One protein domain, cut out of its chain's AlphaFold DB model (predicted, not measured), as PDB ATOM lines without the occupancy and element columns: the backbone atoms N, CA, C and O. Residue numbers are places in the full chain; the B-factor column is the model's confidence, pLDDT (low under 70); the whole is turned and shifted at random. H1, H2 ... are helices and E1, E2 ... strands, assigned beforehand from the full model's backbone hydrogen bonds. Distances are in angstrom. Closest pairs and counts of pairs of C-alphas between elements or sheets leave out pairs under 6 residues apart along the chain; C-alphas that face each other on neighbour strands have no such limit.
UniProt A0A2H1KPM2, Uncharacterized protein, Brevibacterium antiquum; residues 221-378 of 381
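What this domain is: This is residues 221 to 378 of the 381 residues of an uncharacterized protein of Brevibacterium antiquum (UniProt A0A2H1KPM2). A long, strongly twisted sheet of four strands curls round one helix, H2, which packs into its hollow side. H5 crosses E2 at a slant on the same face, H4 sits beside E4, and H3 packs loosely at the last residues of H2. The printed part has 158 residues with five named helices, H1 to H5, followed by four named strands, E1 to E4, in the order E1, E2, E3, E4 across the antiparallel sheet. The class is mixed, helices and strands. The whole is compact, with a radius of gyration of the C-alphas of 15.4 A and spans of 46 by 33 by 29 A.

How they stand to each other: Start at H1, residues 221 to 224, which only grazes the sheet with residues 223 to 224. Next comes H2, residues 244 to 254; the sheet curls round it. Look at Ser 253 for its closest C-alpha pair to E1, residues 305 to 315: that with Ser 308, 5.9 A. At Ser 244 find the closest pair to E4, residues 355 to 364: that with Pro 356, 5.5 A. H3, residues 267 to 271, is not on the sheet and only just touches H2, with 3 pairs of C-alphas within 8 A, Ala 254 and Gly 268 closest at 6.1 A. H4, residues 278 to 281, is on the sheet at a height of 7.2 A, over none of the strands, but only just: 2 of its 4 C-alphas fall on E4. H5, residues 294 to 301, lies over E2, residues 321 to 331, at a height of 10.0 A; on the local plane it runs slantwise to the strands, 45 degrees from E2. H2 and H5 on one face of the sheet make two layers, helices over strands. In H2, H3 and H5 every O i to N i+4 pair is within hydrogen-bond range; H1 and H4 are too short for such a pair. E1, E2, E3, residues 338 to 352, and E4 form a meander, each strand the antiparallel neighbour of the one before. Within hydrogen-bond range are N 309 and O 327 of E1 and E2, 2.9 A; N 324 and O 345 of E2 and E3, 2.9 A; and N 346 and O 362 of E3 and E4, 2.9 A.

Where its parts are: Find C-alpha 221 at (11.219, -27.360, -15.937), where H1 begins. H2 runs 15.3 A from C-alpha 244 at (1.875, -35.607, 13.614), and H5 runs 10.7 A. E1 measures 30.2 A, E2 31.4 A, E3 37.6 A and E4 26.5 A, ending at C-alpha 364 at (16.305, -46.690, 3.091). E3 bends by 63 degrees at residue 341.

The domain as a whole: The C-alphas of Thr 334 and Asp 353 are farthest apart, 45.9 A. The printed part has no cut; the links H1 to H2, H2 to H3 and H4 to H5 are long. Look for pLDDT under 70 at residues 233 to 241, 318 to 319 and 366 to 375.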
ATOM      1  N   ASP A 221      10.934 -28.762 -15.627       90.50
ATOM      2  CA  ASP A 221      11.219 -27.360 -15.937       90.50
ATOM      3  C   ASP A 221      11.314 -26.501 -14.665       90.50
ATOM      4  O   ASP A 221      12.162 -25.614 -14.581       90.50
ATOM      5  N   GLU A 222      10.478 -26.769 -13.655       91.31
ATOM      6  CA  GLU A 222      10.550 -26.081 -12.361       91.31
ATOM      7  C   GLU A 222      11.839 -26.407 -11.613       91.31
ATOM      8  O   GLU A 222      12.474 -25.492 -11.092       91.31
ATOM      9  N   VAL A 223      12.251 -27.681 -11.581       90.19
ATOM     10  CA  VAL A 223      13.506 -28.081 -10.929       90.19
ATOM     11  C   VAL A 223      14.707 -27.493 -11.664       90.19
ATOM     12  O   VAL A 223      15.591 -26.944 -11.017       90.19
ATOM     13  N   GLU A 224      14.740 -27.559 -12.997       89.56
ATOM     14  CA  GLU A 224      15.827 -27.015 -13.824       89.56
ATOM     15  C   GLU A 224      15.952 -25.487 -13.730       89.56
ATOM     16  O   GLU A 224      17.037 -24.943 -13.941       89.56
ATOM     17  N   ALA A 225      14.864 -24.790 -13.390       90.81
ATOM     18  CA  ALA A 225      14.857 -23.349 -13.176       90.81
ATOM     19  C   ALA A 225      15.346 -22.919 -11.780       90.81
ATOM     20  O   ALA A 225      15.545 -21.719 -11.574       90.81
ATOM     21  N   LEU A 226      15.535 -23.851 -10.834       90.38
ATOM     22  CA  LEU A 226      15.992 -23.528  -9.482       90.38
ATOM     23  C   LEU A 226      17.423 -22.981  -9.488       90.38
ATOM     24  O   LEU A 226      18.340 -23.564 -10.069       90.38
ATOM     25  N   SER A 227      17.619 -21.894  -8.751       88.88
ATOM     26  CA  SER A 227      18.926 -21.374  -8.357       88.88
ATOM     27  C   SER A 227      19.202 -21.679  -6.886       88.88
ATOM     28  O   SER A 227      18.303 -22.037  -6.120       88.88
ATOM     29  N   ARG A 228      20.451 -21.515  -6.442       85.31
ATOM     30  CA  ARG A 228      20.767 -21.707  -5.018       85.31
ATOM     31  C   ARG A 228      20.079 -20.683  -4.124       85.31
ATOM     32  O   ARG A 228      19.761 -20.997  -2.984       85.31
ATOM     33  N   ASP A 229      19.831 -19.483  -4.640       84.38
ATOM     34  CA  ASP A 229      19.144 -18.422  -3.899       84.38
ATOM     35  C   ASP A 229      17.666 -18.763  -3.616       84.38
ATOM     36  O   ASP A 229      17.070 -18.179  -2.707       84.38
ATOM     37  N   ASP A 230      17.090 -19.732  -4.339       83.12
ATOM     38  CA  ASP A 230      15.729 -20.234  -4.110       83.12
ATOM     39  C   ASP A 230      15.660 -21.252  -2.955       83.12
ATOM     40  O   ASP A 230      14.580 -21.538  -2.428       83.12
ATOM     41  N   ILE A 231      16.806 -21.788  -2.515       82.31
ATOM     42  CA  ILE A 231      16.870 -22.788  -1.449       82.31
ATOM     43  C   ILE A 231      16.843 -22.097  -0.091       82.31
ATOM     44  O   ILE A 231      17.750 -21.367   0.317       82.31
ATOM     45  N   THR A 232      15.784 -22.372   0.665       70.69
ATOM     46  CA  THR A 232      15.664 -21.903   2.043       70.69
ATOM     47  C   THR A 232      16.266 -22.927   3.000       70.69
ATOM     48  O   THR A 232      15.701 -23.989   3.236       70.69
ATOM     49  N   ASP A 233      17.422 -22.595   3.585       63.91
ATOM     50  CA  ASP A 233      18.006 -23.378   4.680       63.91
ATOM     51  C   ASP A 233      17.026 -23.397   5.867       63.91
ATOM     52  O   ASP A 233      16.680 -22.322   6.391       63.91
ATOM     53  N   PRO A 234      16.570 -24.575   6.326       59.16
ATOM     54  CA  PRO A 234      15.731 -24.669   7.505       59.16
ATOM     55  C   PRO A 234      16.572 -24.397   8.765       59.16
ATOM     56  O   PRO A 234      16.945 -25.296   9.516       59.16
ATOM     57  N   LYS A 235      16.860 -23.116   9.034       51.97
ATOM     58  CA  LYS A 235      17.744 -22.675  10.132       51.97
ATOM     59  C   LYS A 235      17.252 -23.075  11.524       51.97
ATOM     60  O   LYS A 235      18.056 -23.171  12.447       51.97
ATOM     61  N   THR A 236      15.950 -23.308  11.676       55.72
ATOM     62  CA  THR A 236      15.332 -23.928  12.855       55.72
ATOM     63  C   THR A 236      13.970 -24.466  12.468       55.72
ATOM     64  O   THR A 236      13.116 -23.696  12.028       55.72
ATOM     65  N   ILE A 237      13.761 -25.755  12.695       66.44
ATOM     66  CA  ILE A 237      12.470 -26.401  12.512       66.44
ATOM     67  C   ILE A 237      11.878 -26.665  13.885       66.44
ATOM     68  O   ILE A 237      12.529 -27.289  14.717       66.44
ATOM     69  N   LYS A 238      10.667 -26.176  14.133       64.38
ATOM     70  CA  LYS A 238       9.965 -26.375  15.401       64.38
ATOM     71  C   LYS A 238       8.706 -27.183  15.154       64.38
ATOM     72  O   LYS A 238       7.991 -26.880  14.210       64.38
ATOM     73  N   SER A 239       8.420 -28.139  16.038       63.50
ATOM     74  CA  SER A 239       7.155 -28.886  16.047       63.50
ATOM     75  C   SER A 239       6.004 -28.132  16.712       63.50
ATOM     76  O   SER A 239       4.905 -28.671  16.837       63.50
ATOM     77  N   ASP A 240       6.239 -26.899  17.164       69.06
ATOM     78  CA  ASP A 240       5.222 -26.105  17.844       69.06
ATOM     79  C   ASP A 240       4.014 -25.925  16.903       69.06
ATOM     80  O   ASP A 240       4.142 -25.357  15.819       69.06
ATOM     81  N   ASN A 241       2.848 -26.415  17.333       69.12
ATOM     82  CA  ASN A 241       1.579 -26.412  16.595       69.12
ATOM     83  C   ASN A 241       1.531 -27.253  15.304       69.12
ATOM     84  O   ASN A 241       0.581 -27.103  14.539       69.12
ATOM     85  N   LEU A 242       2.495 -28.145  15.060       79.56
ATOM     86  CA  LEU A 242       2.394 -29.087  13.941       79.56
ATOM     87  C   LEU A 242       1.508 -30.279  14.291       79.56
ATOM     88  O   LEU A 242       1.442 -30.706  15.441       79.56
ATOM     89  N   GLU A 243       0.857 -30.836  13.280       84.31
ATOM     90  CA  GLU A 243       0.217 -32.152  13.334       84.31
ATOM     91  C   GLU A 243       1.269 -33.262  13.197       84.31
ATOM     92  O   GLU A 243       2.412 -33.008  12.801       84.31
ATOM     93  N   SER A 244       0.915 -34.496  13.561       87.38
ATOM     94  CA  SER A 244       1.875 -35.607  13.614       87.38
ATOM     95  C   SER A 244       2.465 -35.951  12.242       87.38
ATOM     96  O   SER A 244       3.674 -36.148  12.112       87.38
ATOM     97  N   ASP A 245       1.629 -35.979  11.207       87.25
ATOM     98  CA  ASP A 245       2.026 -36.228   9.821       87.25
ATOM     99  C   ASP A 245       2.823 -35.058   9.230       87.25
ATOM    100  O   ASP A 245       3.859 -35.274   8.601       87.25
ATOM    101  N   ALA A 246       2.421 -33.817   9.509       86.88
ATOM    102  CA  ALA A 246       3.173 -32.620   9.137       86.88
ATOM    103  C   ALA A 246       4.573 -32.602   9.778       86.88
ATOM    104  O   ALA A 246       5.563 -32.303   9.105       86.88
ATOM    105  N   ALA A 247       4.685 -32.971  11.057       89.12
ATOM    106  CA  ALA A 247       5.966 -33.090  11.746       89.12
ATOM    107  C   ALA A 247       6.834 -34.223  11.164       89.12
ATOM    108  O   ALA A 247       8.042 -34.034  11.003       89.12
ATOM    109  N   ALA A 248       6.240 -35.364  10.794       91.19
ATOM    110  CA  ALA A 248       6.943 -36.465  10.128       91.19
ATOM    111  C   ALA A 248       7.450 -36.071   8.725       91.19
ATOM    112  O   ALA A 248       8.614 -36.309   8.397       91.19
ATOM    113  N   LEU A 249       6.617 -35.400   7.922       90.19
ATOM    114  CA  LEU A 249       6.990 -34.854   6.611       90.19
ATOM    115  C   LEU A 249       8.131 -33.844   6.723       90.19
ATOM    116  O   LEU A 249       9.096 -33.889   5.954       90.19
ATOM    117  N   GLN A 250       8.042 -32.937   7.696       89.50
ATOM    118  CA  GLN A 250       9.061 -31.918   7.898       89.50
ATOM    119  C   GLN A 250      10.372 -32.518   8.404       89.50
ATOM    120  O   GLN A 250      11.442 -32.101   7.959       89.50
ATOM    121  N   PHE A 251      10.296 -33.526   9.277       92.62
ATOM    122  CA  PHE A 251      11.448 -34.317   9.687       92.62
ATOM    123  C   PHE A 251      12.146 -34.936   8.474       92.62
ATOM    124  O   PHE A 251      13.321 -34.650   8.252       92.62
ATOM    125  N   ALA A 252      11.414 -35.712   7.666       92.50
ATOM    126  CA  ALA A 252      11.951 -36.423   6.506       92.50
ATOM    127  C   ALA A 252      12.551 -35.479   5.452       92.50
ATOM    128  O   ALA A 252      13.608 -35.757   4.877       92.50
ATOM    129  N   SER A 253      11.893 -34.341   5.213       90.06
ATOM    130  CA  SER A 253      12.359 -33.326   4.267       90.06
ATOM    131  C   SER A 253      13.663 -32.701   4.754       90.06
ATOM    132  O   SER A 253      14.661 -32.673   4.038       90.06
ATOM    133  N   ALA A 254      13.709 -32.280   6.014       89.12
ATOM    134  CA  ALA A 254      14.862 -31.598   6.581       89.12
ATOM    135  C   ALA A 254      16.105 -32.477   6.721       89.12
ATOM    136  O   ALA A 254      17.224 -32.003   6.514       89.12
ATOM    137  N   THR A 255      15.935 -33.770   6.996       90.44
ATOM    138  CA  THR A 255      17.040 -34.738   7.014       90.44
ATOM    139  C   THR A 255      17.646 -34.989   5.631       90.44
ATOM    140  O   THR A 255      18.679 -35.656   5.549       90.44
ATOM    141  N   THR A 256      17.050 -34.440   4.562       89.00
ATOM    142  CA  THR A 256      17.591 -34.431   3.190       89.00
ATOM    143  C   THR A 256      18.021 -33.046   2.690       89.00
ATOM    144  O   THR A 256      18.330 -32.882   1.513       89.00
ATOM    145  N   THR A 257      18.093 -32.048   3.575       87.81
ATOM    146  CA  THR A 257      18.622 -30.711   3.250       87.81
ATOM    147  C   THR A 257      20.098 -30.618   3.623       87.81
ATOM    148  O   THR A 257      20.454 -30.916   4.765       87.81
ATOM    149  N   TRP A 258      20.968 -30.221   2.688       89.06
ATOM    150  CA  TRP A 258      22.418 -30.148   2.866       89.06
ATOM    151  C   TRP A 258      23.075 -29.064   2.006       89.06
ATOM    152  O   TRP A 258      22.729 -28.869   0.844       89.06
ATOM    153  N   HIS A 259      24.133 -28.463   2.545       90.69
ATOM    154  CA  HIS A 259      25.164 -27.770   1.775       90.69
ATOM    155  C   HIS A 259      26.330 -28.734   1.537       90.69
ATOM    156  O   HIS A 259      27.133 -28.953   2.447       90.69
ATOM    157  N   ALA A 260      26.463 -29.307   0.336       89.12
ATOM    158  CA  ALA A 260      27.380 -30.430   0.092       89.12
ATOM    159  C   ALA A 260      28.846 -30.140   0.480       89.12
ATOM    160  O   ALA A 260      29.558 -31.028   0.953       89.12
ATOM    161  N   SER A 261      29.288 -28.885   0.327       88.94
ATOM    162  CA  SER A 261      30.648 -28.420   0.642       88.94
ATOM    163  C   SER A 261      30.915 -28.186   2.139       88.94
ATOM    164  O   SER A 261      32.076 -28.086   2.547       88.94
ATOM    165  N   LYS A 262      29.867 -28.080   2.967       88.50
ATOM    166  CA  LYS A 262      29.953 -27.721   4.398       88.50
ATOM    167  C   LYS A 262      29.441 -28.815   5.327       88.50
ATOM    168  O   LYS A 262      29.899 -28.903   6.463       88.50
ATOM    169  N   ASP A 263      28.491 -29.607   4.852       89.50
ATOM    170  CA  ASP A 263      27.779 -30.590   5.646       89.50
ATOM    171  C   ASP A 263      28.385 -31.989   5.522       89.50
ATOM    172  O   ASP A 263      29.129 -32.328   4.598       89.50
ATOM    173  N   THR A 264      28.009 -32.837   6.471       85.75
ATOM    174  CA  THR A 264      28.115 -34.287   6.350       85.75
ATOM    175  C   THR A 264      26.717 -34.863   6.122       85.75
ATOM    176  O   THR A 264      25.717 -34.203   6.424       85.75
ATOM    177  N   PRO A 265      26.596 -36.118   5.655       78.12
ATOM    178  CA  PRO A 265      25.293 -36.770   5.555       78.12
ATOM    179  C   PRO A 265      24.496 -36.768   6.873       78.12
ATOM    180  O   PRO A 265      23.272 -36.835   6.843       78.12
ATOM    181  N   HIS A 266      25.166 -36.638   8.029       84.31
ATOM    182  CA  HIS A 266      24.523 -36.580   9.347       84.31
ATOM    183  C   HIS A 266      24.049 -35.173   9.745       84.31
ATOM    184  O   HIS A 266      23.187 -35.051  10.613       84.31
ATOM    185  N   SER A 267      24.547 -34.108   9.105       86.69
ATOM    186  CA  SER A 267      24.174 -32.723   9.434       86.69
ATOM    187  C   SER A 267      22.668 -32.466   9.320       86.69
ATOM    188  O   SER A 267      22.121 -31.716  10.129       86.69
ATOM    189  N   GLY A 268      21.989 -33.131   8.377       86.00
ATOM    190  CA  GLY A 268      20.531 -33.064   8.231       86.00
ATOM    191  C   GLY A 268      19.786 -33.536   9.487       86.00
ATOM    192  O   GLY A 268      18.865 -32.865   9.938       86.00
ATOM    193  N   PHE A 269      20.235 -34.626  10.117       88.69
ATOM    194  CA  PHE A 269      19.646 -35.124  11.367       88.69
ATOM    195  C   PHE A 269      19.900 -34.183  12.545       88.69
ATOM    196  O   PHE A 269      19.003 -33.940  13.344       88.69
ATOM    197  N   ASN A 270      21.085 -33.571  12.618       87.00
ATOM    198  CA  ASN A 270      21.379 -32.600  13.674       87.00
ATOM    199  C   ASN A 270      20.444 -31.376  13.612       87.00
ATOM    200  O   ASN A 270      20.044 -30.843  14.650       87.00
ATOM    201  N   ARG A 271      20.050 -30.943  12.404       85.81
ATOM    202  CA  ARG A 271      19.087 -29.843  12.208       85.81
ATOM    203  C   ARG A 271      17.674 -30.189  12.689       85.81
ATOM    204  O   ARG A 271      16.933 -29.280  13.062       85.81
ATOM    205  N   THR A 272      17.311 -31.470  12.753       89.81
ATOM    206  CA  THR A 272      15.972 -31.919  13.165       89.81
ATOM    207  C   THR A 272      15.852 -32.284  14.644       89.81
ATOM    208  O   THR A 272      14.787 -32.720  15.066       89.81
ATOM    209  N   HIS A 273      16.868 -32.029  15.479       90.69
ATOM    210  CA  HIS A 273      16.814 -32.319  16.924       90.69
ATOM    211  C   HIS A 273      15.581 -31.739  17.635       90.69
ATOM    212  O   HIS A 273      15.079 -32.342  18.574       90.69
ATOM    213  N   GLN A 274      15.083 -30.577  17.202       88.31
ATOM    214  CA  GLN A 274      13.894 -29.942  17.790       88.31
ATOM    215  C   GLN A 274      12.573 -30.641  17.426       88.31
ATOM    216  O   GLN A 274      11.570 -30.397  18.089       88.31
ATOM    217  N   LEU A 275      12.578 -31.500  16.403       91.19
ATOM    218  CA  LEU A 275      11.460 -32.370  16.038       91.19
ATOM    219  C   LEU A 275      11.536 -33.739  16.721       91.19
ATOM    220  O   LEU A 275      10.592 -34.513  16.620       91.19
ATOM    221  N   MET A 276      12.646 -34.075  17.375       93.19
ATOM    222  CA  MET A 276      12.855 -35.380  17.994       93.19
ATOM    223  C   MET A 276      12.559 -35.339  19.492       93.19
ATOM    224  O   MET A 276      12.776 -34.333  20.167       93.19
ATOM    225  N   SER A 277      12.170 -36.487  20.046       93.62
ATOM    226  CA  SER A 277      12.236 -36.693  21.490       93.62
ATOM    227  C   SER A 277      13.677 -36.505  21.967       93.62
ATOM    228  O   SER A 277      14.631 -36.864  21.268       93.62
ATOM    229  N   LYS A 278      13.859 -36.006  23.193       93.19
ATOM    230  CA  LYS A 278      15.200 -35.794  23.754       93.19
ATOM    231  C   LYS A 278      16.068 -37.056  23.704       93.19
ATOM    232  O   LYS A 278      17.241 -36.979  23.364       93.19
ATOM    233  N   SER A 279      15.486 -38.216  24.019       94.19
ATOM    234  CA  SER A 279      16.214 -39.488  23.996       94.19
ATOM    235  C   SER A 279      16.708 -39.854  22.597       94.19
ATOM    236  O   SER A 279      17.798 -40.409  22.476       94.19
ATOM    237  N   LEU A 280      15.917 -39.576  21.557       94.88
ATOM    238  CA  LEU A 280      16.315 -39.827  20.178       94.88
ATOM    239  C   LEU A 280      17.375 -38.815  19.733       94.88
ATOM    240  O   LEU A 280      18.419 -39.230  19.241       94.88
ATOM    241  N   ALA A 281      17.158 -37.521  19.983       93.12
ATOM    242  CA  ALA A 281      18.114 -36.463  19.652       93.12
ATOM    243  C   ALA A 281      19.494 -36.705  20.288       93.12
ATOM    244  O   ALA A 281      20.513 -36.622  19.610       93.12
ATOM    245  N   ASP A 282      19.531 -37.083  21.570       93.12
ATOM    246  CA  ASP A 282      20.777 -37.388  22.288       93.12
ATOM    247  C   ASP A 282      21.479 -38.657  21.751       93.12
ATOM    248  O   ASP A 282      22.668 -38.859  22.005       93.12
ATOM    249  N   SER A 283      20.762 -39.524  21.024       92.12
ATOM    250  CA  SER A 283      21.324 -40.736  20.408       92.12
ATOM    251  C   SER A 283      21.971 -40.487  19.042       92.12
ATOM    252  O   SER A 283      22.804 -41.288  18.604       92.12
ATOM    253  N   ILE A 284      21.633 -39.372  18.384       88.69
ATOM    254  CA  ILE A 284      22.234 -38.983  17.109       88.69
ATOM    255  C   ILE A 284      23.671 -38.547  17.362       88.69
ATOM    256  O   ILE A 284      23.953 -37.559  18.039       88.69
ATOM    257  N   THR A 285      24.606 -39.316  16.814       82.81
ATOM    258  CA  THR A 285      26.036 -39.039  16.918       82.81
ATOM    259  C   THR A 285      26.652 -39.039  15.533       82.81
ATOM    260  O   THR A 285      26.388 -39.916  14.713       82.81
ATOM    261  N   GLU A 286      27.465 -38.025  15.258       81.50
ATOM    262  CA  GLU A 286      28.171 -37.935  13.989       81.50
ATOM    263  C   GLU A 286      29.261 -39.018  13.928       81.50
ATOM    264  O   GLU A 286      30.039 -39.163  14.879       81.50
ATOM    265  N   PRO A 287      29.341 -39.811  12.846       77.88
ATOM    266  CA  PRO A 287      30.361 -40.838  12.727       77.88
ATOM    267  C   PRO A 287      31.741 -40.192  12.631       77.88
ATOM    268  O   PRO A 287      31.932 -39.208  11.925       77.88
ATOM    269  N   GLU A 288      32.753 -40.815  13.242       79.81
ATOM    270  CA  GLU A 288      34.145 -40.343  13.125       79.81
ATOM    271  C   GLU A 288      34.639 -40.293  11.667       79.81
ATOM    272  O   GLU A 288      35.591 -39.581  11.343       79.81
ATOM    273  N   ARG A 289      34.028 -41.098  10.788       79.62
ATOM    274  CA  ARG A 289      34.329 -41.178   9.355       79.62
ATOM    275  C   ARG A 289      33.026 -41.276   8.561       79.62
ATOM    276  O   ARG A 289      32.587 -42.396   8.292       79.62
ATOM    277  N   PRO A 290      32.395 -40.144   8.214       78.56
ATOM    278  CA  PRO A 290      31.207 -40.157   7.373       78.56
ATOM    279  C   PRO A 290      31.522 -40.769   6.004       78.56
ATOM    280  O   PRO A 290      32.581 -40.527   5.418       78.56
ATOM    281  N   THR A 291      30.595 -41.584   5.506       75.00
ATOM    282  CA  THR A 291      30.662 -42.156   4.160       75.00
ATOM    283  C   THR A 291      29.948 -41.215   3.203       75.00
ATOM    284  O   THR A 291      28.770 -40.931   3.392       75.00
ATOM    285  N   TYR A 292      30.653 -40.762   2.174       80.69
ATOM    286  CA  TYR A 292      30.113 -39.910   1.118       80.69
ATOM    287  C   TYR A 292      29.982 -40.700  -0.179       80.69
ATOM    288  O   TYR A 292      30.756 -41.628  -0.436       80.69
ATOM    289  N   THR A 293      29.031 -40.312  -1.018       76.88
ATOM    290  CA  THR A 293      28.863 -40.893  -2.352       76.88
ATOM    291  C   THR A 293      29.623 -40.074  -3.398       76.88
ATOM    292  O   THR A 293      29.928 -38.904  -3.161       76.88
ATOM    293  N   PRO A 294      29.941 -40.643  -4.578       81.94
ATOM    294  CA  PRO A 294      30.526 -39.875  -5.678       81.94
ATOM    295  C   PRO A 294      29.714 -38.622  -6.036       81.94
ATOM    296  O   PRO A 294      30.303 -37.581  -6.310       81.94
ATOM    297  N   LYS A 295      28.381 -38.708  -5.962       79.50
ATOM    298  CA  LYS A 295      27.468 -37.585  -6.196       79.50
ATOM    299  C   LYS A 295      27.579 -36.489  -5.149       79.50
ATOM    300  O   LYS A 295      27.572 -35.321  -5.510       79.50
ATOM    301  N   TRP A 296      27.800 -36.843  -3.885       86.50
ATOM    302  CA  TRP A 296      28.110 -35.846  -2.861       86.50
ATOM    303  C   TRP A 296      29.390 -35.071  -3.187       86.50
ATOM    304  O   TRP A 296      29.427 -33.856  -3.030       86.50
ATOM    305  N   PHE A 297      30.443 -35.752  -3.648       87.38
ATOM    306  CA  PHE A 297      31.686 -35.076  -4.033       87.38
ATOM    307  C   PHE A 297      31.488 -34.164  -5.249       87.38
ATOM    308  O   PHE A 297      31.959 -33.034  -5.231       87.38
ATOM    309  N   GLU A 298      30.744 -34.617  -6.260       87.56
ATOM    310  CA  GLU A 298      30.378 -33.797  -7.424       87.56
ATOM    311  C   GLU A 298      29.561 -32.559  -7.017       87.56
ATOM    312  O   GLU A 298      29.850 -31.449  -7.464       87.56
ATOM    313  N   ALA A 299      28.586 -32.726  -6.121       89.62
ATOM    314  CA  ALA A 299      27.810 -31.634  -5.549       89.62
ATOM    315  C   ALA A 299      28.705 -30.660  -4.759       89.62
ATOM    316  O   ALA A 299      28.608 -29.447  -4.930       89.62
ATOM    317  N   ALA A 300      29.624 -31.174  -3.937       91.00
ATOM    318  CA  ALA A 300      30.541 -30.360  -3.141       91.00
ATOM    319  C   ALA A 300      31.522 -29.554  -4.007       91.00
ATOM    320  O   ALA A 300      31.750 -28.377  -3.723       91.00
ATOM    321  N   ASP A 301      32.061 -30.149  -5.077       92.62
ATOM    322  CA  ASP A 301      32.960 -29.480  -6.028       92.62
ATOM    323  C   ASP A 301      32.271 -28.317  -6.766       92.62
ATOM    324  O   ASP A 301      32.933 -27.361  -7.177       92.62
ATOM    325  N   ASN A 302      30.941 -28.373  -6.890       91.25
ATOM    326  CA  ASN A 302      30.111 -27.345  -7.521       91.25
ATOM    327  C   ASN A 302      29.389 -26.428  -6.524       91.25
ATOM    328  O   ASN A 302      28.550 -25.625  -6.930       91.25
ATOM    329  N   ASP A 303      29.728 -26.527  -5.234       91.31
ATOM    330  CA  ASP A 303      29.078 -25.801  -4.136       91.31
ATOM    331  C   ASP A 303      27.543 -25.910  -4.184       91.31
ATOM    332  O   ASP A 303      26.832 -24.929  -3.981       91.31
ATOM    333  N   ALA A 304      27.038 -27.100  -4.514       92.00
ATOM    334  CA  ALA A 304      25.617 -27.363  -4.653       92.00
ATOM    335  C   ALA A 304      24.914 -27.488  -3.293       92.00
ATOM    336  O   ALA A 304      25.501 -27.900  -2.282       92.00
ATOM    337  N   GLU A 305      23.625 -27.173  -3.297       92.75
ATOM    338  CA  GLU A 305      22.727 -27.268  -2.148       92.75
ATOM    339  C   GLU A 305      21.557 -28.180  -2.501       92.75
ATOM    340  O   GLU A 305      21.124 -28.199  -3.654       92.75
ATOM    341  N   SER A 306      21.079 -28.978  -1.546       91.00
ATOM    342  CA  SER A 306      19.933 -29.838  -1.815       91.00
ATOM    343  C   SER A 306      18.612 -29.101  -1.618       91.00
ATOM    344  O   SER A 306      18.375 -28.464  -0.590       91.00
ATOM    345  N   TYR A 307      17.741 -29.231  -2.613       90.81
ATOM    346  CA  TYR A 307      16.337 -28.850  -2.551       90.81
ATOM    347  C   TYR A 307      15.496 -30.120  -2.433       90.81
ATOM    348  O   TYR A 307      15.603 -30.990  -3.295       90.81
ATOM    349  N   SER A 308      14.686 -30.240  -1.381       89.94
ATOM    350  CA  SER A 308      13.933 -31.462  -1.064       89.94
ATOM    351  C   SER A 308      12.431 -31.254  -1.167       89.94
ATOM    352  O   SER A 308      11.924 -30.202  -0.780       89.94
ATOM    353  N   TRP A 309      11.710 -32.286  -1.605       89.50
ATOM    354  CA  TRP A 309      10.250 -32.301  -1.620       89.50
ATOM    355  C   TRP A 309       9.698 -33.687  -1.249       89.50
ATOM    356  O   TRP A 309      10.238 -34.712  -1.686       89.50
ATOM    357  N   PRO A 310       8.631 -33.750  -0.431       89.62
ATOM    358  CA  PRO A 310       7.943 -35.002  -0.154       89.62
ATOM    359  C   PRO A 310       7.171 -35.473  -1.391       89.62
ATOM    360  O   PRO A 310       6.599 -34.668  -2.122       89.62
ATOM    361  N   ILE A 311       7.153 -36.783  -1.604       86.69
ATOM    362  CA  ILE A 311       6.411 -37.439  -2.686       86.69
ATOM    363  C   ILE A 311       5.080 -37.951  -2.169       86.69
ATOM    364  O   ILE A 311       4.054 -37.773  -2.816       86.69
ATOM    365  N   ASP A 312       5.118 -38.627  -1.024       85.69
ATOM    366  CA  ASP A 312       3.941 -39.232  -0.426       85.69
ATOM    367  C   ASP A 312       4.167 -39.514   1.064       85.69
ATOM    368  O   ASP A 312       5.306 -39.561   1.549       85.69
ATOM    369  N   ILE A 313       3.062 -39.709   1.776       88.31
ATOM    370  CA  ILE A 313       3.032 -40.153   3.164       88.31
ATOM    371  C   ILE A 313       1.881 -41.140   3.356       88.31
ATOM    372  O   ILE A 313       0.732 -40.885   2.999       88.31
ATOM    373  N   TYR A 314       2.195 -42.272   3.970       85.94
ATOM    374  CA  TYR A 314       1.242 -43.335   4.247       85.94
ATOM    375  C   TYR A 314       1.304 -43.747   5.709       85.94
ATOM    376  O   TYR A 314       2.236 -43.410   6.438       85.94
ATOM    377  N   GLU A 315       0.307 -44.511   6.144       82.25
ATOM    378  CA  GLU A 315       0.352 -45.124   7.462       82.25
ATOM    379  C   GLU A 315       1.340 -46.294   7.436       82.25
ATOM    380  O   GLU A 315       1.284 -47.153   6.552       82.25
ATOM    381  N   GLY A 316       2.235 -46.319   8.418       78.81
ATOM    382  CA  GLY A 316       3.204 -47.387   8.606       78.81
ATOM    383  C   GLY A 316       2.669 -48.573   9.404       78.81
ATOM    384  O   GLY A 316       1.500 -48.673   9.775       78.81
ATOM    385  N   THR A 317       3.555 -49.529   9.677       72.94
ATOM    386  CA  THR A 317       3.193 -50.749  10.416       72.94
ATOM    387  C   THR A 317       3.181 -50.513  11.929       72.94
ATOM    388  O   THR A 317       4.091 -50.903  12.651       72.94
ATOM    389  N   GLY A 318       2.120 -49.879  12.432       68.38
ATOM    390  CA  GLY A 318       1.899 -49.670  13.865       68.38
ATOM    391  C   GLY A 318       1.127 -48.388  14.165       68.38
ATOM    392  O   GLY A 318       1.022 -47.507  13.319       68.38
ATOM    393  N   SER A 319       0.604 -48.274  15.388       67.44
ATOM    394  CA  SER A 319      -0.020 -47.032  15.862       67.44
ATOM    395  C   SER A 319       0.993 -45.885  15.808       67.44
ATOM    396  O   SER A 319       2.109 -46.045  16.309       67.44
ATOM    397  N   ASN A 320       0.595 -44.742  15.245       79.38
ATOM    398  CA  ASN A 320       1.427 -43.538  15.093       79.38
ATOM    399  C   ASN A 320       2.733 -43.752  14.299       79.38
ATOM    400  O   ASN A 320       3.757 -43.125  14.586       79.38
ATOM    401  N   SER A 321       2.709 -44.649  13.310       87.94
ATOM    402  CA  SER A 321       3.802 -44.841  12.354       87.94
ATOM    403  C   SER A 321       3.441 -44.244  10.991       87.94
ATOM    404  O   SER A 321       2.314 -44.411  10.522       87.94
ATOM    405  N   PHE A 322       4.401 -43.575  10.353       90.38
ATOM    406  CA  PHE A 322       4.267 -42.977   9.026       90.38
ATOM    407  C   PHE A 322       5.370 -43.481   8.102       90.38
ATOM    408  O   PHE A 322       6.545 -43.448   8.464       90.38
ATOM    409  N   GLU A 323       4.996 -43.891   6.896       92.38
ATOM    410  CA  GLU A 323       5.940 -44.124   5.806       92.38
ATOM    411  C   GLU A 323       6.008 -42.857   4.959       92.38
ATOM    412  O   GLU A 323       4.986 -42.437   4.425       92.38
ATOM    413  N   VAL A 324       7.180 -42.236   4.846       92.38
ATOM    414  CA  VAL A 324       7.366 -40.978   4.107       92.38
ATOM    415  C   VAL A 324       8.389 -41.173   3.001       92.38
ATOM    416  O   VAL A 324       9.498 -41.644   3.256       92.38
ATOM    417  N   GLU A 325       8.049 -40.773   1.779       91.94
ATOM    418  CA  GLU A 325       8.984 -40.761   0.652       91.94
ATOM    419  C   GLU A 325       9.384 -39.323   0.315       91.94
ATOM    420  O   GLU A 325       8.528 -38.452   0.166       91.94
ATOM    421  N   VAL A 326      10.688 -39.062   0.199       91.56
ATOM    422  CA  VAL A 326      11.235 -37.731  -0.108       91.56
ATOM    423  C   VAL A 326      12.250 -37.842  -1.235       91.56
ATOM    424  O   VAL A 326      13.171 -38.657  -1.152       91.56
ATOM    425  N   CYS A 327      12.111 -36.997  -2.255       91.25
ATOM    426  CA  CYS A 327      13.157 -36.767  -3.249       91.25
ATOM    427  C   CYS A 327      13.903 -35.470  -2.952       91.25
ATOM    428  O   CYS A 327      13.411 -34.585  -2.247       91.25
ATOM    429  N   TRP A 328      15.100 -35.354  -3.516       90.44
ATOM    430  CA  TRP A 328      15.840 -34.104  -3.508       90.44
ATOM    431  C   TRP A 328      16.623 -33.928  -4.803       90.44
ATOM    432  O   TRP A 328      16.910 -34.893  -5.510       90.44
ATOM    433  N   ALA A 329      16.996 -32.691  -5.099       91.12
ATOM    434  CA  ALA A 329      17.907 -32.362  -6.183       91.12
ATOM    435  C   ALA A 329      19.109 -31.587  -5.653       91.12
ATOM    436  O   ALA A 329      18.962 -30.737  -4.779       91.12
ATOM    437  N   TRP A 330      20.290 -31.852  -6.207       92.00
ATOM    438  CA  TRP A 330      21.460 -30.996  -6.026       92.00
ATOM    439  C   TRP A 330      21.373 -29.815  -6.985       92.00
ATOM    440  O   TRP A 330      21.469 -30.009  -8.194       92.00
ATOM    441  N   VAL A 331      21.221 -28.606  -6.452       92.75
ATOM    442  CA  VAL A 331      21.098 -27.362  -7.219       92.75
ATOM    443  C   VAL A 331      22.393 -26.567  -7.110       92.75
ATOM    444  O   VAL A 331      22.935 -26.376  -6.019       92.75
ATOM    445  N   SER A 332      22.904 -26.093  -8.245       92.56
ATOM    446  CA  SER A 332      24.130 -25.299  -8.321       92.56
ATOM    447  C   SER A 332      23.994 -24.187  -9.359       92.56
ATOM    448  O   SER A 332      23.201 -24.296 -10.284       92.56
ATOM    449  N   GLU A 333      24.826 -23.153  -9.259       89.56
ATOM    450  CA  GLU A 333      24.867 -22.072 -10.260       89.56
ATOM    451  C   GLU A 333      25.600 -22.471 -11.554       89.56
ATOM    452  O   GLU A 333      25.604 -21.727 -12.535       89.56
ATOM    453  N   THR A 334      26.322 -23.596 -11.546       85.62
ATOM    454  CA  THR A 334      27.291 -23.948 -12.598       85.62
ATOM    455  C   THR A 334      26.896 -25.164 -13.426       85.62
ATOM    456  O   THR A 334      27.457 -25.351 -14.506       85.62
ATOM    457  N   HIS A 335      25.959 -25.978 -12.939       86.50
ATOM    458  CA  HIS A 335      25.506 -27.216 -13.566       86.50
ATOM    459  C   HIS A 335      23.998 -27.380 -13.405       86.50
ATOM    460  O   HIS A 335      23.422 -26.902 -12.428       86.50
ATOM    461  N   GLU A 336      23.399 -28.098 -14.355       86.44
ATOM    462  CA  GLU A 336      21.997 -28.510 -14.293       86.44
ATOM    463  C   GLU A 336      21.716 -29.293 -12.997       86.44
ATOM    464  O   GLU A 336      22.562 -30.094 -12.574       86.44
ATOM    465  N   PRO A 337      20.550 -29.075 -12.363       88.75
ATOM    466  CA  PRO A 337      20.172 -29.799 -11.161       88.75
ATOM    467  C   PRO A 337      20.157 -31.315 -11.359       88.75
ATOM    468  O   PRO A 337      19.674 -31.829 -12.366       88.75
ATOM    469  N   VAL A 338      20.664 -32.047 -10.367       87.00
ATOM    470  CA  VAL A 338      20.682 -33.517 -10.392       87.00
ATOM    471  C   VAL A 338      19.682 -34.049  -9.384       87.00
ATOM    472  O   VAL A 338      19.906 -33.932  -8.180       87.00
ATOM    473  N   ILE A 339      18.609 -34.659  -9.883       87.25
ATOM    474  CA  ILE A 339      17.563 -35.281  -9.066       87.25
ATOM    475  C   ILE A 339      18.040 -36.649  -8.575       87.25
ATOM    476  O   ILE A 339      18.468 -37.495  -9.369       87.25
ATOM    477  N   GLU A 340      17.936 -36.856  -7.268       84.19
ATOM    478  CA  GLU A 340      18.203 -38.113  -6.578       84.19
ATOM    479  C   GLU A 340      16.880 -38.809  -6.238       84.19
ATOM    480  O   GLU A 340      15.873 -38.169  -5.925       84.19
ATOM    481  N   GLY A 341      16.886 -40.140  -6.334       77.75
ATOM    482  CA  GLY A 341      15.699 -40.960  -6.105       77.75
ATOM    483  C   GLY A 341      15.173 -40.917  -4.666       77.75
ATOM    484  O   GLY A 341      15.850 -40.423  -3.761       77.75
ATOM    485  N   PRO A 342      13.975 -41.481  -4.432       87.56
ATOM    486  CA  PRO A 342      13.297 -41.356  -3.154       87.56
ATOM    487  C   PRO A 342      14.088 -42.021  -2.032       87.56
ATOM    488  O   PRO A 342      14.386 -43.218  -2.099       87.56
ATOM    489  N   ARG A 343      14.344 -41.271  -0.959       89.44
ATOM    490  CA  ARG A 343      14.622 -41.856   0.352       89.44
ATOM    491  C   ARG A 343      13.292 -42.180   1.016       89.44
ATOM    492  O   ARG A 343      12.426 -41.313   1.132       89.44
ATOM    493  N   LYS A 344      13.160 -43.420   1.477       91.75
ATOM    494  CA  LYS A 344      11.974 -43.901   2.187       91.75
ATOM    495  C   LYS A 344      12.252 -43.918   3.676       91.75
ATOM    496  O   LYS A 344      13.274 -44.462   4.091       91.75
ATOM    497  N   TYR A 345      11.363 -43.338   4.464       93.38
ATOM    498  CA  TYR A 345      11.433 -43.328   5.916       93.38
ATOM    499  C   TYR A 345      10.271 -44.112   6.506       93.38
ATOM    500  O   TYR A 345       9.143 -43.897   6.086       93.38
ATOM    501  N   SER A 346      10.546 -44.894   7.545       94.25
ATOM    502  CA  SER A 346       9.537 -45.356   8.499       94.25
ATOM    503  C   SER A 346       9.726 -44.559   9.788       94.25
ATOM    504  O   SER A 346      10.795 -44.624  10.396       94.25
ATOM    505  N   ILE A 347       8.745 -43.744  10.176       94.81
ATOM    506  CA  ILE A 347       8.844 -42.754  11.261       94.81
ATOM    507  C   ILE A 347       7.810 -43.075  12.333       94.81
ATOM    508  O   ILE A 347       6.619 -43.136  12.051       94.81
ATOM    509  N   THR A 348       8.244 -43.214  13.586       93.25
ATOM    510  CA  THR A 348       7.346 -43.343  14.740       93.25
ATOM    511  C   THR A 348       7.208 -42.004  15.452       93.25
ATOM    512  O   THR A 348       8.197 -41.433  15.926       93.25
ATOM    513  N   MET A 349       5.970 -41.537  15.595       92.12
ATOM    514  CA  MET A 349       5.642 -40.308  16.317       92.12
ATOM    515  C   MET A 349       5.182 -40.603  17.744       92.12
ATOM    516  O   MET A 349       4.554 -41.623  18.029       92.12
ATOM    517  N   GLY A 350       5.508 -39.692  18.650       90.06
ATOM    518  CA  GLY A 350       4.982 -39.641  20.009       90.06
ATOM    519  C   GLY A 350       4.670 -38.203  20.408       90.06
ATOM    520  O   GLY A 350       4.785 -37.293  19.591       90.06
ATOM    521  N   ASP A 351       4.309 -38.009  21.672       86.62
ATOM    522  CA  ASP A 351       4.003 -36.698  22.245       86.62
ATOM    523  C   ASP A 351       5.028 -36.328  23.330       86.62
ATOM    524  O   ASP A 351       5.394 -37.165  24.162       86.62
ATOM    525  N   ASP A 352       5.507 -35.083  23.298       86.31
ATOM    526  CA  ASP A 352       6.363 -34.479  24.324       86.31
ATOM    527  C   ASP A 352       5.801 -33.111  24.727       86.31
ATOM    528  O   ASP A 352       5.952 -32.111  24.015       86.31
ATOM    529  N   ASP A 353       5.130 -33.085  25.881       83.75
ATOM    530  CA  ASP A 353       4.426 -31.921  26.426       83.75
ATOM    531  C   ASP A 353       3.395 -31.318  25.440       83.75
ATOM    532  O   ASP A 353       3.315 -30.098  25.263       83.75
ATOM    533  N   GLY A 354       2.585 -32.165  24.790       77.94
ATOM    534  CA  GLY A 354       1.527 -31.752  23.859       77.94
ATOM    535  C   GLY A 354       2.012 -31.412  22.445       77.94
ATOM    536  O   GLY A 354       1.230 -30.906  21.626       77.94
ATOM    537  N   ARG A 355       3.299 -31.643  22.159       85.12
ATOM    538  CA  ARG A 355       3.919 -31.435  20.847       85.12
ATOM    539  C   ARG A 355       4.267 -32.782  20.219       85.12
ATOM    540  O   ARG A 355       4.917 -33.590  20.886       85.12
ATOM    541  N   PRO A 356       3.938 -33.006  18.934       88.56
ATOM    542  CA  PRO A 356       4.356 -34.222  18.269       88.56
ATOM    543  C   PRO A 356       5.872 -34.210  18.081       88.56
ATOM    544  O   PRO A 356       6.469 -33.212  17.663       88.56
ATOM    545  N   VAL A 357       6.495 -35.338  18.395       93.06
ATOM    546  CA  VAL A 357       7.935 -35.543  18.264       93.06
ATOM    547  C   VAL A 357       8.241 -36.899  17.646       93.06
ATOM    548  O   VAL A 357       7.570 -37.896  17.905       93.06
ATOM    549  N   VAL A 358       9.314 -36.958  16.866       94.12
ATOM    550  CA  VAL A 358       9.869 -38.204  16.347       94.12
ATOM    551  C   VAL A 358      10.503 -38.974  17.503       94.12
ATOM    552  O   VAL A 358      11.408 -38.488  18.188       94.12
ATOM    553  N   THR A 359      10.024 -40.190  17.738       94.62
ATOM    554  CA  THR A 359      10.521 -41.079  18.801       94.62
ATOM    555  C   THR A 359      11.386 -42.210  18.258       94.62
ATOM    556  O   THR A 359      12.242 -42.722  18.979       94.62
ATOM    557  N   GLY A 360      11.237 -42.538  16.976       94.75
ATOM    558  CA  GLY A 360      12.084 -43.480  16.255       94.75
ATOM    559  C   GLY A 360      11.964 -43.281  14.750       94.75
ATOM    560  O   GLY A 360      10.970 -42.735  14.273       94.75
ATOM    561  N   TYR A 361      12.987 -43.702  14.010       94.62
ATOM    562  CA  TYR A 361      12.933 -43.753  12.557       94.62
ATOM    563  C   TYR A 361      13.886 -44.813  11.998       94.62
ATOM    564  O   TYR A 361      14.943 -45.084  12.570       94.62
ATOM    565  N   GLU A 362      13.530 -45.350  10.840       93.25
ATOM    566  CA  GLU A 362      14.411 -46.089   9.940       93.25
ATOM    567  C   GLU A 362      14.335 -45.436   8.558       93.25
ATOM    568  O   GLU A 362      13.328 -44.814   8.219       93.25
ATOM    569  N   PHE A 363      15.399 -45.535   7.761       91.56
ATOM    570  CA  PHE A 363      15.356 -45.060   6.382       91.56
ATOM    571  C   PHE A 363      16.136 -45.968   5.441       91.56
ATOM    572  O   PHE A 363      17.170 -46.534   5.801       91.56
ATOM    573  N   GLU A 364      15.639 -46.061   4.216       88.19
ATOM    574  CA  GLU A 364      16.305 -46.690   3.091       88.19
ATOM    575  C   GLU A 364      16.570 -45.614   2.038       88.19
ATOM    576  O   GLU A 364      15.653 -45.001   1.486       88.19
ATOM    577  N   ASP A 365      17.852 -45.356   1.788       80.31
ATOM    578  CA  ASP A 365      18.272 -44.602   0.614       80.31
ATOM    579  C   ASP A 365      17.999 -45.418  -0.656       80.31
ATOM    580  O   ASP A 365      18.045 -46.652  -0.608       80.31
ATOM    581  N   PRO A 366      17.766 -44.770  -1.810       68.25
ATOM    582  CA  PRO A 366      17.554 -45.488  -3.057       68.25
ATOM    583  C   PRO A 366      18.688 -46.501  -3.282       68.25
ATOM    584  O   PRO A 366      19.872 -46.163  -3.237       68.25
ATOM    585  N   SER A 367      18.311 -47.763  -3.541       52.69
ATOM    586  CA  SER A 367      19.239 -48.898  -3.742       52.69
ATOM    587  C   SER A 367      20.352 -48.615  -4.760       52.69
ATOM    588  O   SER A 367      21.436 -49.198  -4.695       52.69
ATOM    589  N   ASN A 368      20.103 -47.655  -5.650       47.34
ATOM    590  CA  ASN A 368      21.098 -46.992  -6.463       47.34
ATOM    591  C   ASN A 368      21.238 -45.540  -5.984       47.34
ATOM    592  O   ASN A 368      20.560 -44.664  -6.514       47.34
ATOM    593  N   PHE A 369      22.202 -45.242  -5.114       46.28
ATOM    594  CA  PHE A 369      22.751 -43.884  -4.903       46.28
ATOM    595  C   PHE A 369      23.469 -43.338  -6.179       46.28
ATOM    596  O   PHE A 369      24.502 -42.672  -6.119       46.28
ATOM    597  N   VAL A 370      22.993 -43.776  -7.352       42.66
ATOM    598  CA  VAL A 370      23.581 -43.775  -8.700       42.66
ATOM    599  C   VAL A 370      22.493 -43.590  -9.776       42.66
ATOM    600  O   VAL A 370      22.834 -43.272 -10.913       42.66
ATOM    601  N   ALA A 371      21.199 -43.777  -9.477       42.91
ATOM    602  CA  ALA A 371      20.135 -43.519 -10.450       42.91
ATOM    603  C   ALA A 371      19.801 -42.020 -10.462       42.91
ATOM    604  O   ALA A 371      18.806 -41.588  -9.893       42.91
ATOM    605  N   SER A 372      20.688 -41.247 -11.088       52.72
ATOM    606  CA  SER A 372      20.435 -39.860 -11.460       52.72
ATOM    607  C   SER A 372      19.222 -39.789 -12.378       52.72
ATOM    608  O   SER A 372      19.171 -40.555 -13.344       52.72
ATOM    609  N   ASP A 373      18.337 -38.832 -12.109       60.00
ATOM    610  CA  ASP A 373      17.224 -38.454 -12.981       60.00
ATOM    611  C   ASP A 373      16.122 -39.527 -13.079       60.00
ATOM    612  O   ASP A 373      16.010 -40.272 -14.054       60.00
ATOM    613  N   THR A 374      15.328 -39.652 -12.008       64.25
ATOM    614  CA  THR A 374      14.184 -40.568 -11.965       64.25
ATOM    615  C   THR A 374      12.860 -39.829 -12.125       64.25
ATOM    616  O   THR A 374      12.529 -38.933 -11.350       64.25
ATOM    617  N   ASP A 375      12.058 -40.285 -13.087       67.62
ATOM    618  CA  ASP A 375      10.707 -39.767 -13.337       67.62
ATOM    619  C   ASP A 375       9.752 -39.979 -12.146       67.62
ATOM    620  O   ASP A 375       8.708 -39.345 -12.077       67.62
ATOM    621  N   GLN A 376      10.097 -40.835 -11.170       78.88
ATOM    622  CA  GLN A 376       9.280 -41.038  -9.963       78.88
ATOM    623  C   GLN A 376       9.256 -39.797  -9.048       78.88
ATOM    624  O   GLN A 376       8.333 -39.650  -8.251       78.88
ATOM    625  N   CYS A 377      10.254 -38.915  -9.149       86.38
ATOM    626  CA  CYS A 377      10.347 -37.704  -8.332       86.38
ATOM    627  C   CYS A 377       9.633 -36.490  -8.945       86.38
ATOM    628  O   CYS A 377       9.596 -35.440  -8.304       86.38
ATOM    629  N   LEU A 378       9.119 -36.602 -10.172       86.81
ATOM    630  CA  LEU A 378       8.597 -35.481 -10.949       86.81
ATOM    631  C   LEU A 378       7.124 -35.685 -11.313       86.81
ATOM    632  O   LEU A 378       6.641 -36.811 -11.436       86.81
TER     633      LEU A 378